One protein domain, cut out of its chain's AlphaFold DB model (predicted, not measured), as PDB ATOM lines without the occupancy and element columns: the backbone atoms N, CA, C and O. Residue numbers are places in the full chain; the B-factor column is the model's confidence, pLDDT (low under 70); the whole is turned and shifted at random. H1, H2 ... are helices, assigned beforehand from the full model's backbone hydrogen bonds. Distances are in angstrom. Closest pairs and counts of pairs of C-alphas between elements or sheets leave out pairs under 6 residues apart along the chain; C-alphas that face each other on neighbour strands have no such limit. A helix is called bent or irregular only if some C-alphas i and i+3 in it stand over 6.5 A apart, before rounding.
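This is residues 87 to 168 of the 202 residues of an uncharacterized protein of Zea mays (UniProt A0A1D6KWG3). One long, kinked helix, H3, makes the long axis of the model, and H1 lies across one side of it, nearly at a right angle, over residues 131 to 140 of H3. Past the end of H3, the stretch of residues 146 to 168, with no named element, turns and folds back along the side of H3 away from H1, while the very short H2 lies near H3; residues 116 to 122 and 151 to 157 stick out. The printed part has 82 residues with three named helices, in the order H1, H2, H3, and no named strand; the class is all helix, with 41 residues in named elements. The whole is only just loose, close to compact, with a radius of gyration of the C-alphas of 14.5 A, and it is elongated, spanning 45 by 24 by 23 A.

H3, residues 120 to 145, runs 35.3 A from C-alpha 120 at (138.755, 138.019, 124.026) to C-alpha 145 at (111.281, 138.784, 101.953). H3 is irregular, with C-alphas 126 and 129 7.0 A apart, and it has a kink of 38 degrees near residue 127. H1, residues 90 to 100, begins with C-alpha 90 at (134.732, 142.361, 101.314) and measures 15.0 A from first to last C-alpha. H2, residues 106 to 109, measures 5.7 A.

H3 touches H1 with residues 131 to 140 alone. Their closest C-alphas, those of Gly 100 and Gly 136, are 3.6 A apart. The lines of H1 and H3 are about perpendicular, at 86 degrees, and their centres are 9.0 A apart. H2 and H3 are near each other, with 7 pairs of C-alphas within 10 A. H1 and H2 are apart, though a tight link of 5 residues joins them. Of the O i to N i+4 pairs, 5 of 7 in H1 and 17 of 22 in H3 are within hydrogen-bond range; H2 is too short for such a pair.

The two C-alphas farthest apart, those of Gln 117 and Lys 148, are 45.1 A apart, and the C-alphas of Ile 87 and Met 168, the first and last printed residues, are 17.5 A apart. Residues 116 to 122, of which 120 to 122 belong to H3, stand free, and so do residues 151 to 157; without them the body spans 42 by 24 by 23 A. The printed part has no cut. The link from H2 to H3, with 10 residues, is short, and no link between the helices is long. The mean pLDDT of the printed part is 80.4, and residues 102 to 116 are under 70; the mean of H2 is 56.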
ATOM      1  N   ILE A  87     130.186 133.396  96.744       87.34
ATOM      2  CA  ILE A  87     131.302 134.114  97.363       87.34
ATOM      3  C   ILE A  87     130.898 135.588  97.426       87.34
ATOM      4  O   ILE A  87     130.529 136.169  96.408       87.34
ATOM      5  N   GLU A  88     130.950 136.210  98.597       86.07
ATOM      6  CA  GLU A  88     130.746 137.656  98.738       86.07
ATOM      7  C   GLU A  88     132.099 138.367  98.724       86.07
ATOM      8  O   GLU A  88     133.092 137.813  99.190       86.07
ATOM      9  N   ASN A  89     132.153 139.579  98.169       83.78
ATOM     10  CA  ASN A  89     133.354 140.411  98.290       83.78
ATOM     11  C   ASN A  89     133.389 141.129  99.658       83.78
ATOM     12  O   ASN A  89     132.387 141.162 100.386       83.78
ATOM     13  N   ALA A  90     134.537 141.699 100.025       81.48
ATOM     14  CA  ALA A  90     134.732 142.361 101.314       81.48
ATOM     15  C   ALA A  90     133.771 143.549 101.492       81.48
ATOM     16  O   ALA A  90     133.220 143.767 102.577       81.48
ATOM     17  N   PHE A  91     133.490 144.280 100.409       79.91
ATOM     18  CA  PHE A  91     132.522 145.374 100.415       79.91
ATOM     19  C   PHE A  91     131.097 144.914 100.770       79.91
ATOM     20  O   PHE A  91     130.449 145.507 101.634       79.91
ATOM     21  N   GLN A  92     130.606 143.843 100.141       80.89
ATOM     22  CA  GLN A  92     129.284 143.267 100.389       80.89
ATOM     23  C   GLN A  92     129.178 142.726 101.816       80.89
ATOM     24  O   GLN A  92     128.162 142.921 102.491       80.89
ATOM     25  N   PHE A  93     130.257 142.116 102.306       84.33
ATOM     26  CA  PHE A  93     130.324 141.602 103.663       84.33
ATOM     27  C   PHE A  93     130.116 142.693 104.730       84.33
ATOM     28  O   PHE A  93     129.451 142.444 105.735       84.33
ATOM     29  N   ASN A  94     130.579 143.927 104.501       84.52
ATOM     30  CA  ASN A  94     130.352 145.027 105.445       84.52
ATOM     31  C   ASN A  94     128.861 145.321 105.688       84.52
ATOM     32  O   ASN A  94     128.496 145.723 106.796       84.52
ATOM     33  N   PHE A  95     127.987 145.092 104.700       84.45
ATOM     34  CA  PHE A  95     126.540 145.198 104.909       84.45
ATOM     35  C   PHE A  95     126.022 144.073 105.797       84.45
ATOM     36  O   PHE A  95     125.282 144.354 106.733       84.45
ATOM     37  N   LEU A  96     126.451 142.829 105.550       85.59
ATOM     38  CA  LEU A  96     126.072 141.681 106.380       85.59
ATOM     39  C   LEU A  96     126.489 141.911 107.830       85.59
ATOM     40  O   LEU A  96     125.652 141.833 108.722       85.59
ATOM     41  N   LYS A  97     127.743 142.307 108.050       83.82
ATOM     42  CA  LYS A  97     128.270 142.610 109.379       83.82
ATOM     43  C   LYS A  97     127.482 143.713 110.077       83.82
ATOM     44  O   LYS A  97     127.039 143.518 111.206       83.82
ATOM     45  N   ARG A  98     127.284 144.859 109.410       84.60
ATOM     46  CA  ARG A  98     126.484 145.975 109.945       84.60
ATOM     47  C   ARG A  98     125.093 145.501 110.331       84.60
ATOM     48  O   ARG A  98     124.589 145.866 111.384       84.60
ATOM     49  N   ASP A  99     124.468 144.724 109.457       83.16
ATOM     50  CA  ASP A  99     123.096 144.311 109.667       83.16
ATOM     51  C   ASP A  99     122.994 143.192 110.680       83.16
ATOM     52  O   ASP A  99     121.957 143.137 111.309       83.16
ATOM     53  N   GLY A 100     124.024 142.366 110.886       78.86
ATOM     54  CA  GLY A 100     124.112 141.325 111.913       78.86
ATOM     55  C   GLY A 100     124.316 141.870 113.327       78.86
ATOM     56  O   GLY A 100     123.811 141.275 114.285       78.86
ATOM     57  N   ASP A 101     124.928 143.048 113.450       71.68
ATOM     58  CA  ASP A 101     125.168 143.747 114.713       71.68
ATOM     59  C   ASP A 101     123.843 144.215 115.346       71.68
ATOM     60  O   ASP A 101     123.250 145.222 114.963       71.68
ATOM     61  N   VAL A 102     123.294 143.423 116.275       62.29
ATOM     62  CA  VAL A 102     122.364 143.965 117.282       62.29
ATOM     63  C   VAL A 102     123.235 144.383 118.451       62.29
ATOM     64  O   VAL A 102     124.191 143.682 118.767       62.29
ATOM     65  N   GLU A 103     122.810 145.386 119.212       57.95
ATOM     66  CA  GLU A 103     123.328 145.691 120.558       57.95
ATOM     67  C   GLU A 103     123.277 144.507 121.563       57.95
ATOM     68  O   GLU A 103     123.521 144.697 122.757       57.95
ATOM     69  N   THR A 104     122.953 143.283 121.121       55.50
ATOM     70  CA  THR A 104     123.008 142.061 121.916       55.50
ATOM     71  C   THR A 104     124.398 141.924 122.513       55.50
ATOM     72  O   THR A 104     125.399 141.738 121.819       55.50
ATOM     73  N   LYS A 105     124.457 142.002 123.843       56.56
ATOM     74  CA  LYS A 105     125.691 141.801 124.592       56.56
ATOM     75  C   LYS A 105     126.254 140.438 124.215       56.56
ATOM     76  O   LYS A 105     125.542 139.438 124.258       56.56
ATOM     77  N   THR A 106     127.539 140.392 123.884       56.61
ATOM     78  CA  THR A 106     128.259 139.168 123.492       56.61
ATOM     79  C   THR A 106     128.056 138.017 124.493       56.61
ATOM     80  O   THR A 106     128.085 136.851 124.114       56.61
ATOM     81  N   ASP A 107     127.780 138.348 125.757       54.67
ATOM     82  CA  ASP A 107     127.503 137.411 126.849       54.67
ATOM     83  C   ASP A 107     126.130 136.707 126.770       54.67
ATOM     84  O   ASP A 107     125.949 135.661 127.389       54.67
ATOM     85  N   GLU A 108     125.157 137.256 126.035       57.70
ATOM     86  CA  GLU A 108     123.808 136.679 125.885       57.70
ATOM     87  C   GLU A 108     123.750 135.608 124.793       57.70
ATOM     88  O   GLU A 108     122.947 134.680 124.869       57.70
ATOM     89  N   LEU A 109     124.616 135.722 123.785       55.66
ATOM     90  CA  LEU A 109     124.657 134.806 122.649       55.66
ATOM     91  C   LEU A 109     125.290 133.459 122.999       55.66
ATOM     92  O   LEU A 109     124.882 132.442 122.446       55.66
ATOM     93  N   TYR A 110     126.241 133.441 123.937       54.15
ATOM     94  CA  TYR A 110     126.935 132.221 124.342       54.15
ATOM     95  C   TYR A 110     127.180 132.208 125.854       54.15
ATOM     96  O   TYR A 110     127.941 133.036 126.366       54.15
ATOM     97  N   PRO A 111     126.569 131.271 126.601       55.62
ATOM     98  CA  PRO A 111     126.734 131.207 128.042       55.62
ATOM     99  C   PRO A 111     128.200 130.940 128.414       55.62
ATOM    100  O   PRO A 111     128.812 129.963 127.997       55.62
ATOM    101  N   ILE A 112     128.723 131.819 129.270       54.94
ATOM    102  CA  ILE A 112     130.118 132.031 129.704       54.94
ATOM    103  C   ILE A 112     130.926 130.767 130.082       54.94
ATOM    104  O   ILE A 112     132.149 130.848 130.178       54.94
ATOM    105  N   LYS A 113     130.301 129.604 130.305       58.49
ATOM    106  CA  LYS A 113     130.946 128.455 130.967       58.49
ATOM    107  C   LYS A 113     132.131 127.868 130.195       58.49
ATOM    108  O   LYS A 113     133.148 127.610 130.831       58.49
ATOM    109  N   ASP A 114     132.037 127.749 128.873       60.87
ATOM    110  CA  ASP A 114     133.122 127.165 128.067       60.87
ATOM    111  C   ASP A 114     134.105 128.232 127.553       60.87
ATOM    112  O   ASP A 114     135.299 127.987 127.418       60.87
ATOM    113  N   MET A 115     133.634 129.470 127.377       65.29
ATOM    114  CA  MET A 115     134.423 130.560 126.792       65.29
ATOM    115  C   MET A 115     135.240 131.369 127.814       65.29
ATOM    116  O   MET A 115     135.914 132.331 127.440       65.29
ATOM    117  N   ALA A 116     135.153 131.072 129.114       65.68
ATOM    118  CA  ALA A 116     135.869 131.825 130.152       65.68
ATOM    119  C   ALA A 116     137.397 131.622 130.119       65.68
ATOM    120  O   ALA A 116     138.124 132.427 130.695       65.68
ATOM    121  N   GLN A 117     137.876 130.554 129.470       75.02
ATOM    122  CA  GLN A 117     139.301 130.209 129.411       75.02
ATOM    123  C   GLN A 117     140.019 130.752 128.168       75.02
ATOM    124  O   GLN A 117     141.247 130.784 128.155       75.02
ATOM    125  N   ILE A 118     139.275 131.197 127.152       77.83
ATOM    126  CA  ILE A 118     139.843 131.712 125.904       77.83
ATOM    127  C   ILE A 118     139.977 133.234 125.933       77.83
ATOM    128  O   ILE A 118     139.224 133.940 126.613       77.83
ATOM    129  N   SER A 119     140.942 133.756 125.179       80.65
ATOM    130  CA  SER A 119     141.158 135.203 125.089       80.65
ATOM    131  C   SER A 119     139.959 135.919 124.447       80.65
ATOM    132  O   SER A 119     139.182 135.327 123.696       80.65
ATOM    133  N   SER A 120     139.808 137.227 124.681       76.29
ATOM    134  CA  SER A 120     138.755 138.019 124.026       76.29
ATOM    135  C   SER A 120     138.878 138.024 122.498       76.29
ATOM    136  O   SER A 120     137.867 138.101 121.803       76.29
ATOM    137  N   ALA A 121     140.106 137.942 121.976       77.44
ATOM    138  CA  ALA A 121     140.373 137.859 120.543       77.44
ATOM    139  C   ALA A 121     139.903 136.515 119.971       77.44
ATOM    140  O   ALA A 121     139.146 136.495 119.008       77.44
ATOM    141  N   GLU A 122     140.274 135.412 120.617       79.79
ATOM    142  CA  GLU A 122     139.848 134.060 120.239       79.79
ATOM    143  C   GLU A 122     138.326 133.918 120.300       79.79
ATOM    144  O   GLU A 122     137.703 133.460 119.345       79.79
ATOM    145  N   ARG A 123     137.699 134.446 121.359       77.27
ATOM    146  CA  ARG A 123     136.238 134.512 121.458       77.27
ATOM    147  C   ARG A 123     135.632 135.264 120.274       77.27
ATOM    148  O   ARG A 123     134.666 134.792 119.691       77.27
ATOM    149  N   ARG A 124     136.174 136.428 119.907       77.98
ATOM    150  CA  ARG A 124     135.665 137.207 118.769       77.98
ATOM    151  C   ARG A 124     135.778 136.432 117.455       77.98
ATOM    152  O   ARG A 124     134.844 136.490 116.667       77.98
ATOM    153  N   VAL A 125     136.881 135.713 117.240       78.14
ATOM    154  CA  VAL A 125     137.089 134.885 116.041       78.14
ATOM    155  C   VAL A 125     136.063 133.753 115.971       78.14
ATOM    156  O   VAL A 125     135.429 133.592 114.935       78.14
ATOM    157  N   LEU A 126     135.828 133.033 117.072       78.55
ATOM    158  CA  LEU A 126     134.841 131.945 117.113       78.55
ATOM    159  C   LEU A 126     133.401 132.433 116.898       78.55
ATOM    160  O   LEU A 126     132.581 131.731 116.318       78.55
ATOM    161  N   LEU A 127     133.085 133.644 117.360       78.24
ATOM    162  CA  LEU A 127     131.744 134.222 117.232       78.24
ATOM    163  C   LEU A 127     131.481 134.880 115.878       78.24
ATOM    164  O   LEU A 127     130.324 135.104 115.522       78.24
ATOM    165  N   TYR A 128     132.539 135.215 115.143       80.43
ATOM    166  CA  TYR A 128     132.449 135.978 113.906       80.43
ATOM    167  C   TYR A 128     131.561 135.313 112.837       80.43
ATOM    168  O   TYR A 128     130.699 136.017 112.301       80.43
ATOM    169  N   PRO A 129     131.668 133.995 112.550       82.95
ATOM    170  CA  PRO A 129     130.823 133.361 111.538       82.95
ATOM    171  C   PRO A 129     129.330 133.453 111.873       82.95
ATOM    172  O   PRO A 129     128.528 133.863 111.038       82.95
ATOM    173  N   ASP A 130     128.936 133.129 113.105       81.59
ATOM    174  CA  ASP A 130     127.526 133.162 113.500       81.59
ATOM    175  C   ASP A 130     126.986 134.602 113.556       81.59
ATOM    176  O   ASP A 130     125.948 134.924 112.973       81.59
ATOM    177  N   HIS A 131     127.697 135.495 114.244       74.38
ATOM    178  CA  HIS A 131     127.208 136.843 114.517       74.38
ATOM    179  C   HIS A 131     127.306 137.786 113.314       74.38
ATOM    180  O   HIS A 131     126.305 138.395 112.935       74.38
ATOM    181  N   ASP A 132     128.487 137.906 112.710       77.35
ATOM    182  CA  ASP A 132     128.745 138.933 111.697       77.35
ATOM    183  C   ASP A 132     128.322 138.448 110.301       77.35
ATOM    184  O   ASP A 132     127.841 139.243 109.494       77.35
ATOM    185  N   MET A 133     128.459 137.147 110.009       85.57
ATOM    186  CA  MET A 133     128.107 136.592 108.695       85.57
ATOM    187  C   MET A 133     126.671 136.057 108.657       85.57
ATOM    188  O   MET A 133     125.833 136.577 107.917       85.57
ATOM    189  N   ILE A 134     126.361 135.024 109.447       89.18
ATOM    190  CA  ILE A 134     125.111 134.262 109.309       89.18
ATOM    191  C   ILE A 134     123.887 135.067 109.761       89.18
ATOM    192  O   ILE A 134     122.893 135.132 109.032       89.18
ATOM    193  N   LYS A 135     123.938 135.739 110.919       87.65
ATOM    194  CA  LYS A 135     122.831 136.616 111.353       87.65
ATOM    195  C   LYS A 135     122.647 137.829 110.447       87.65
ATOM    196  O   LYS A 135     121.508 138.242 110.220       87.65
ATOM    197  N   GLY A 136     123.741 138.377 109.920       89.27
ATOM    198  CA  GLY A 136     123.711 139.434 108.912       89.27
ATOM    199  C   GLY A 136     122.963 139.008 107.653       89.27
ATOM    200  O   GLY A 136     122.032 139.684 107.210       89.27
ATOM    201  N   LEU A 137     123.304 137.827 107.133       91.19
ATOM    202  CA  LEU A 137     122.635 137.224 105.985       91.19
ATOM    203  C   LEU A 137     121.154 136.939 106.262       91.19
ATOM    204  O   LEU A 137     120.310 137.285 105.435       91.19
ATOM    205  N   GLN A 138     120.816 136.379 107.428       92.66
ATOM    206  CA  GLN A 138     119.421 136.145 107.815       92.66
ATOM    207  C   GLN A 138     118.603 137.438 107.767       92.66
ATOM    208  O   GLN A 138     117.526 137.465 107.178       92.66
ATOM    209  N   ARG A 139     119.124 138.534 108.328       90.57
ATOM    210  CA  ARG A 139     118.417 139.822 108.320       90.57
ATOM    211  C   ARG A 139     118.246 140.390 106.925       90.57
ATOM    212  O   ARG A 139     117.177 140.912 106.621       90.57
ATOM    213  N   GLN A 140     119.255 140.263 106.068       90.73
ATOM    214  CA  GLN A 140     119.131 140.650 104.664       90.73
ATOM    215  C   GLN A 140     118.023 139.861 103.956       90.73
ATOM    216  O   GLN A 140     117.166 140.454 103.297       90.73
ATOM    217  N   ILE A 141     117.975 138.542 104.151       93.04
ATOM    218  CA  ILE A 141     116.916 137.679 103.608       93.04
ATOM    219  C   ILE A 141     115.540 138.111 104.125       93.04
ATOM    220  O   ILE A 141     114.608 138.249 103.328       93.04
ATOM    221  N   ASP A 142     115.408 138.376 105.425       93.17
ATOM    222  CA  ASP A 142     114.153 138.807 106.046       93.17
ATOM    223  C   ASP A 142     113.687 140.157 105.477       93.17
ATOM    224  O   ASP A 142     112.523 140.315 105.098       93.17
ATOM    225  N   MET A 143     114.601 141.125 105.346       92.39
ATOM    226  CA  MET A 143     114.325 142.448 104.773       92.39
ATOM    227  C   MET A 143     113.852 142.365 103.319       92.39
ATOM    228  O   MET A 143     112.919 143.075 102.930       92.39
ATOM    229  N   VAL A 144     114.478 141.515 102.500       92.94
ATOM    230  CA  VAL A 144     114.066 141.325 101.102       92.94
ATOM    231  C   VAL A 144     112.730 140.581 101.028       92.94
ATOM    232  O   VAL A 144     111.858 140.987 100.253       92.94
ATOM    233  N   SER A 145     112.521 139.574 101.881       92.95
ATOM    234  CA  SER A 145     111.281 138.784 101.953       92.95
ATOM    235  C   SER A 145     110.051 139.629 102.300       92.95
ATOM    236  O   SER A 145     108.946 139.321 101.860       92.95
ATOM    237  N   GLN A 146     110.225 140.735 103.035       93.31
ATOM    238  CA  GLN A 146     109.151 141.703 103.302       93.31
ATOM    239  C   GLN A 146     108.712 142.492 102.058       93.31
ATOM    240  O   GLN A 146     107.601 143.021 102.025       93.31
ATOM    241  N   ARG A 147     109.580 142.615 101.048       93.91
ATOM    242  CA  ARG A 147     109.338 143.432  99.845       93.91
ATOM    243  C   ARG A 147     108.943 142.599  98.635       93.91
ATOM    244  O   ARG A 147     108.195 143.078  97.785       93.91
ATOM    245  N   LYS A 148     109.476 141.384  98.528       93.58
ATOM    246  CA  LYS A 148     109.224 140.477  97.413       93.58
ATOM    247  C   LYS A 148     109.315 139.037  97.890       93.58
ATOM    248  O   LYS A 148     110.192 138.679  98.667       93.58
ATOM    249  N   GLU A 149     108.446 138.201  97.343       91.79
ATOM    250  CA  GLU A 149     108.535 136.761  97.528       91.79
ATOM    251  C   GLU A 149     109.818 136.208  96.885       91.79
ATOM    252  O   GLU A 149     110.056 136.366  95.681       91.79
ATOM    253  N   LEU A 150     110.641 135.557  97.702       92.10
ATOM    254  CA  LEU A 150     111.865 134.885  97.283       92.10
ATOM    255  C   LEU A 150     111.526 133.473  96.789       92.10
ATOM    256  O   LEU A 150     111.616 132.501  97.531       92.10
ATOM    257  N   LYS A 151     111.077 133.373  95.535       88.32
ATOM    258  CA  LYS A 151     110.802 132.101  94.848       88.32
ATOM    259  C   LYS A 151     112.064 131.531  94.186       88.32
ATOM    260  O   LYS A 151     113.057 132.235  94.032       88.32
ATOM    261  N   ASP A 152     111.997 130.262  93.783       86.42
ATOM    262  CA  ASP A 152     113.002 129.568  92.955       86.42
ATOM    263  C   ASP A 152     114.419 129.471  93.560       86.42
ATOM    264  O   ASP A 152     115.400 129.235  92.849       86.42
ATOM    265  N   HIS A 153     114.549 129.607  94.884       89.19
ATOM    266  CA  HIS A 153     115.811 129.344  95.573       89.19
ATOM    267  C   HIS A 153     116.117 127.840  95.621       89.19
ATOM    268  O   HIS A 153     115.224 126.995  95.625       89.19
ATOM    269  N   ARG A 154     117.407 127.496  95.701       84.29
ATOM    270  CA  ARG A 154     117.874 126.098  95.815       84.29
ATOM    271  C   ARG A 154     118.148 125.655  97.253       84.29
ATOM    272  O   ARG A 154     118.556 124.522  97.475       84.29
ATOM    273  N   TRP A 155     117.976 126.560  98.209       89.20
ATOM    274  CA  TRP A 155     118.201 126.303  99.629       89.20
ATOM    275  C   TRP A 155     117.051 125.506 100.262       89.20
ATOM    276  O   TRP A 155     115.919 125.643  99.794       89.20
ATOM    277  N   PRO A 156     117.312 124.689 101.303       88.66
ATOM    278  CA  PRO A 156     116.278 123.894 101.973       88.66
ATOM    279  C   PRO A 156     115.194 124.766 102.620       88.66
ATOM    280  O   PRO A 156     114.013 124.435 102.557       88.66
ATOM    281  N   ASP A 157     115.588 125.896 103.205       93.47
ATOM    282  CA  ASP A 157     114.704 126.971 103.642       93.47
ATOM    283  C   ASP A 157     115.464 128.308 103.640       93.47
ATOM    284  O   ASP A 157     116.618 128.374 103.229       93.47
ATOM    285  N   LEU A 158     114.810 129.394 104.049       93.98
ATOM    286  CA  LEU A 158     115.417 130.728 104.140       93.98
ATOM    287  C   LEU A 158     115.795 131.112 105.582       93.98
ATOM    288  O   LEU A 158     116.042 132.280 105.875       93.98
ATOM    289  N   ARG A 159     115.835 130.134 106.495       93.66
ATOM    290  CA  ARG A 159     116.216 130.309 107.903       93.66
ATOM    291  C   ARG A 159     117.680 129.924 108.091       93.66
ATOM    292  O   ARG A 159     118.000 129.040 108.886       93.66
ATOM    293  N   VAL A 160     118.564 130.585 107.350       92.39
ATOM    294  CA  VAL A 160     120.010 130.310 107.330       92.39
ATOM    295  C   VAL A 160     120.648 130.350 108.722       92.39
ATOM    296  O   VAL A 160     121.542 129.561 108.999       92.39
ATOM    297  N   ALA A 161     120.135 131.176 109.643       89.81
ATOM    298  CA  ALA A 161     120.618 131.227 111.028       89.81
ATOM    299  C   ALA A 161     120.285 129.981 111.869       89.81
ATOM    300  O   ALA A 161     120.769 129.842 112.986       89.81
ATOM    301  N   SER A 162     119.445 129.081 111.352       90.55
ATOM    302  CA  SER A 162     119.120 127.800 111.990       90.55
ATOM    303  C   SER A 162     119.888 126.617 111.403       90.55
ATOM    304  O   SER A 162     119.724 125.489 111.869       90.55
ATOM    305  N   TRP A 163     120.688 126.848 110.363       91.06
ATOM    306  CA  TRP A 163     121.427 125.781 109.708       91.06
ATOM    307  C   TRP A 163     122.600 125.317 110.578       91.06
ATOM    308  O   TRP A 163     123.181 126.121 111.309       91.06
ATOM    309  N   PRO A 164     122.968 124.026 110.517       87.70
ATOM    310  CA  PRO A 164     124.133 123.536 111.236       87.70
ATOM    311  C   PRO A 164     125.408 124.168 110.667       87.70
ATOM    312  O   PRO A 164     125.661 124.098 109.463       87.70
ATOM    313  N   LEU A 165     126.227 124.750 111.544       83.07
ATOM    314  CA  LEU A 165     127.578 125.169 111.197       83.07
ATOM    315  C   LEU A 165     128.474 123.928 111.126       83.07
ATOM    316  O   LEU A 165     128.521 123.136 112.067       83.07
ATOM    317  N   ARG A 166     129.182 123.761 110.007       81.70
ATOM    318  CA  ARG A 166     130.243 122.765 109.868       81.70
ATOM    319  C   ARG A 166     131.578 123.484 109.942       81.70
ATOM    320  O   ARG A 166     131.933 124.226 109.033       81.70
ATOM    321  N   GLU A 167     132.299 123.251 111.026       80.51
ATOM    322  CA  GLU A 167     133.679 123.699 111.159       80.51
ATOM    323  C   GLU A 167     134.607 122.700 110.466       80.51
ATOM    324  O   GLU A 167     134.368 121.489 110.471       80.51
ATOM    325  N   MET A 168     135.654 123.219 109.832       78.53
ATOM    326  CA  MET A 168     136.700 122.413 109.217       78.53
ATOM    327  C   MET A 168     137.949 122.531 110.076       78.53
ATOM    328  O   MET A 168     138.603 123.574 110.091       78.53
TER     329      MET A 168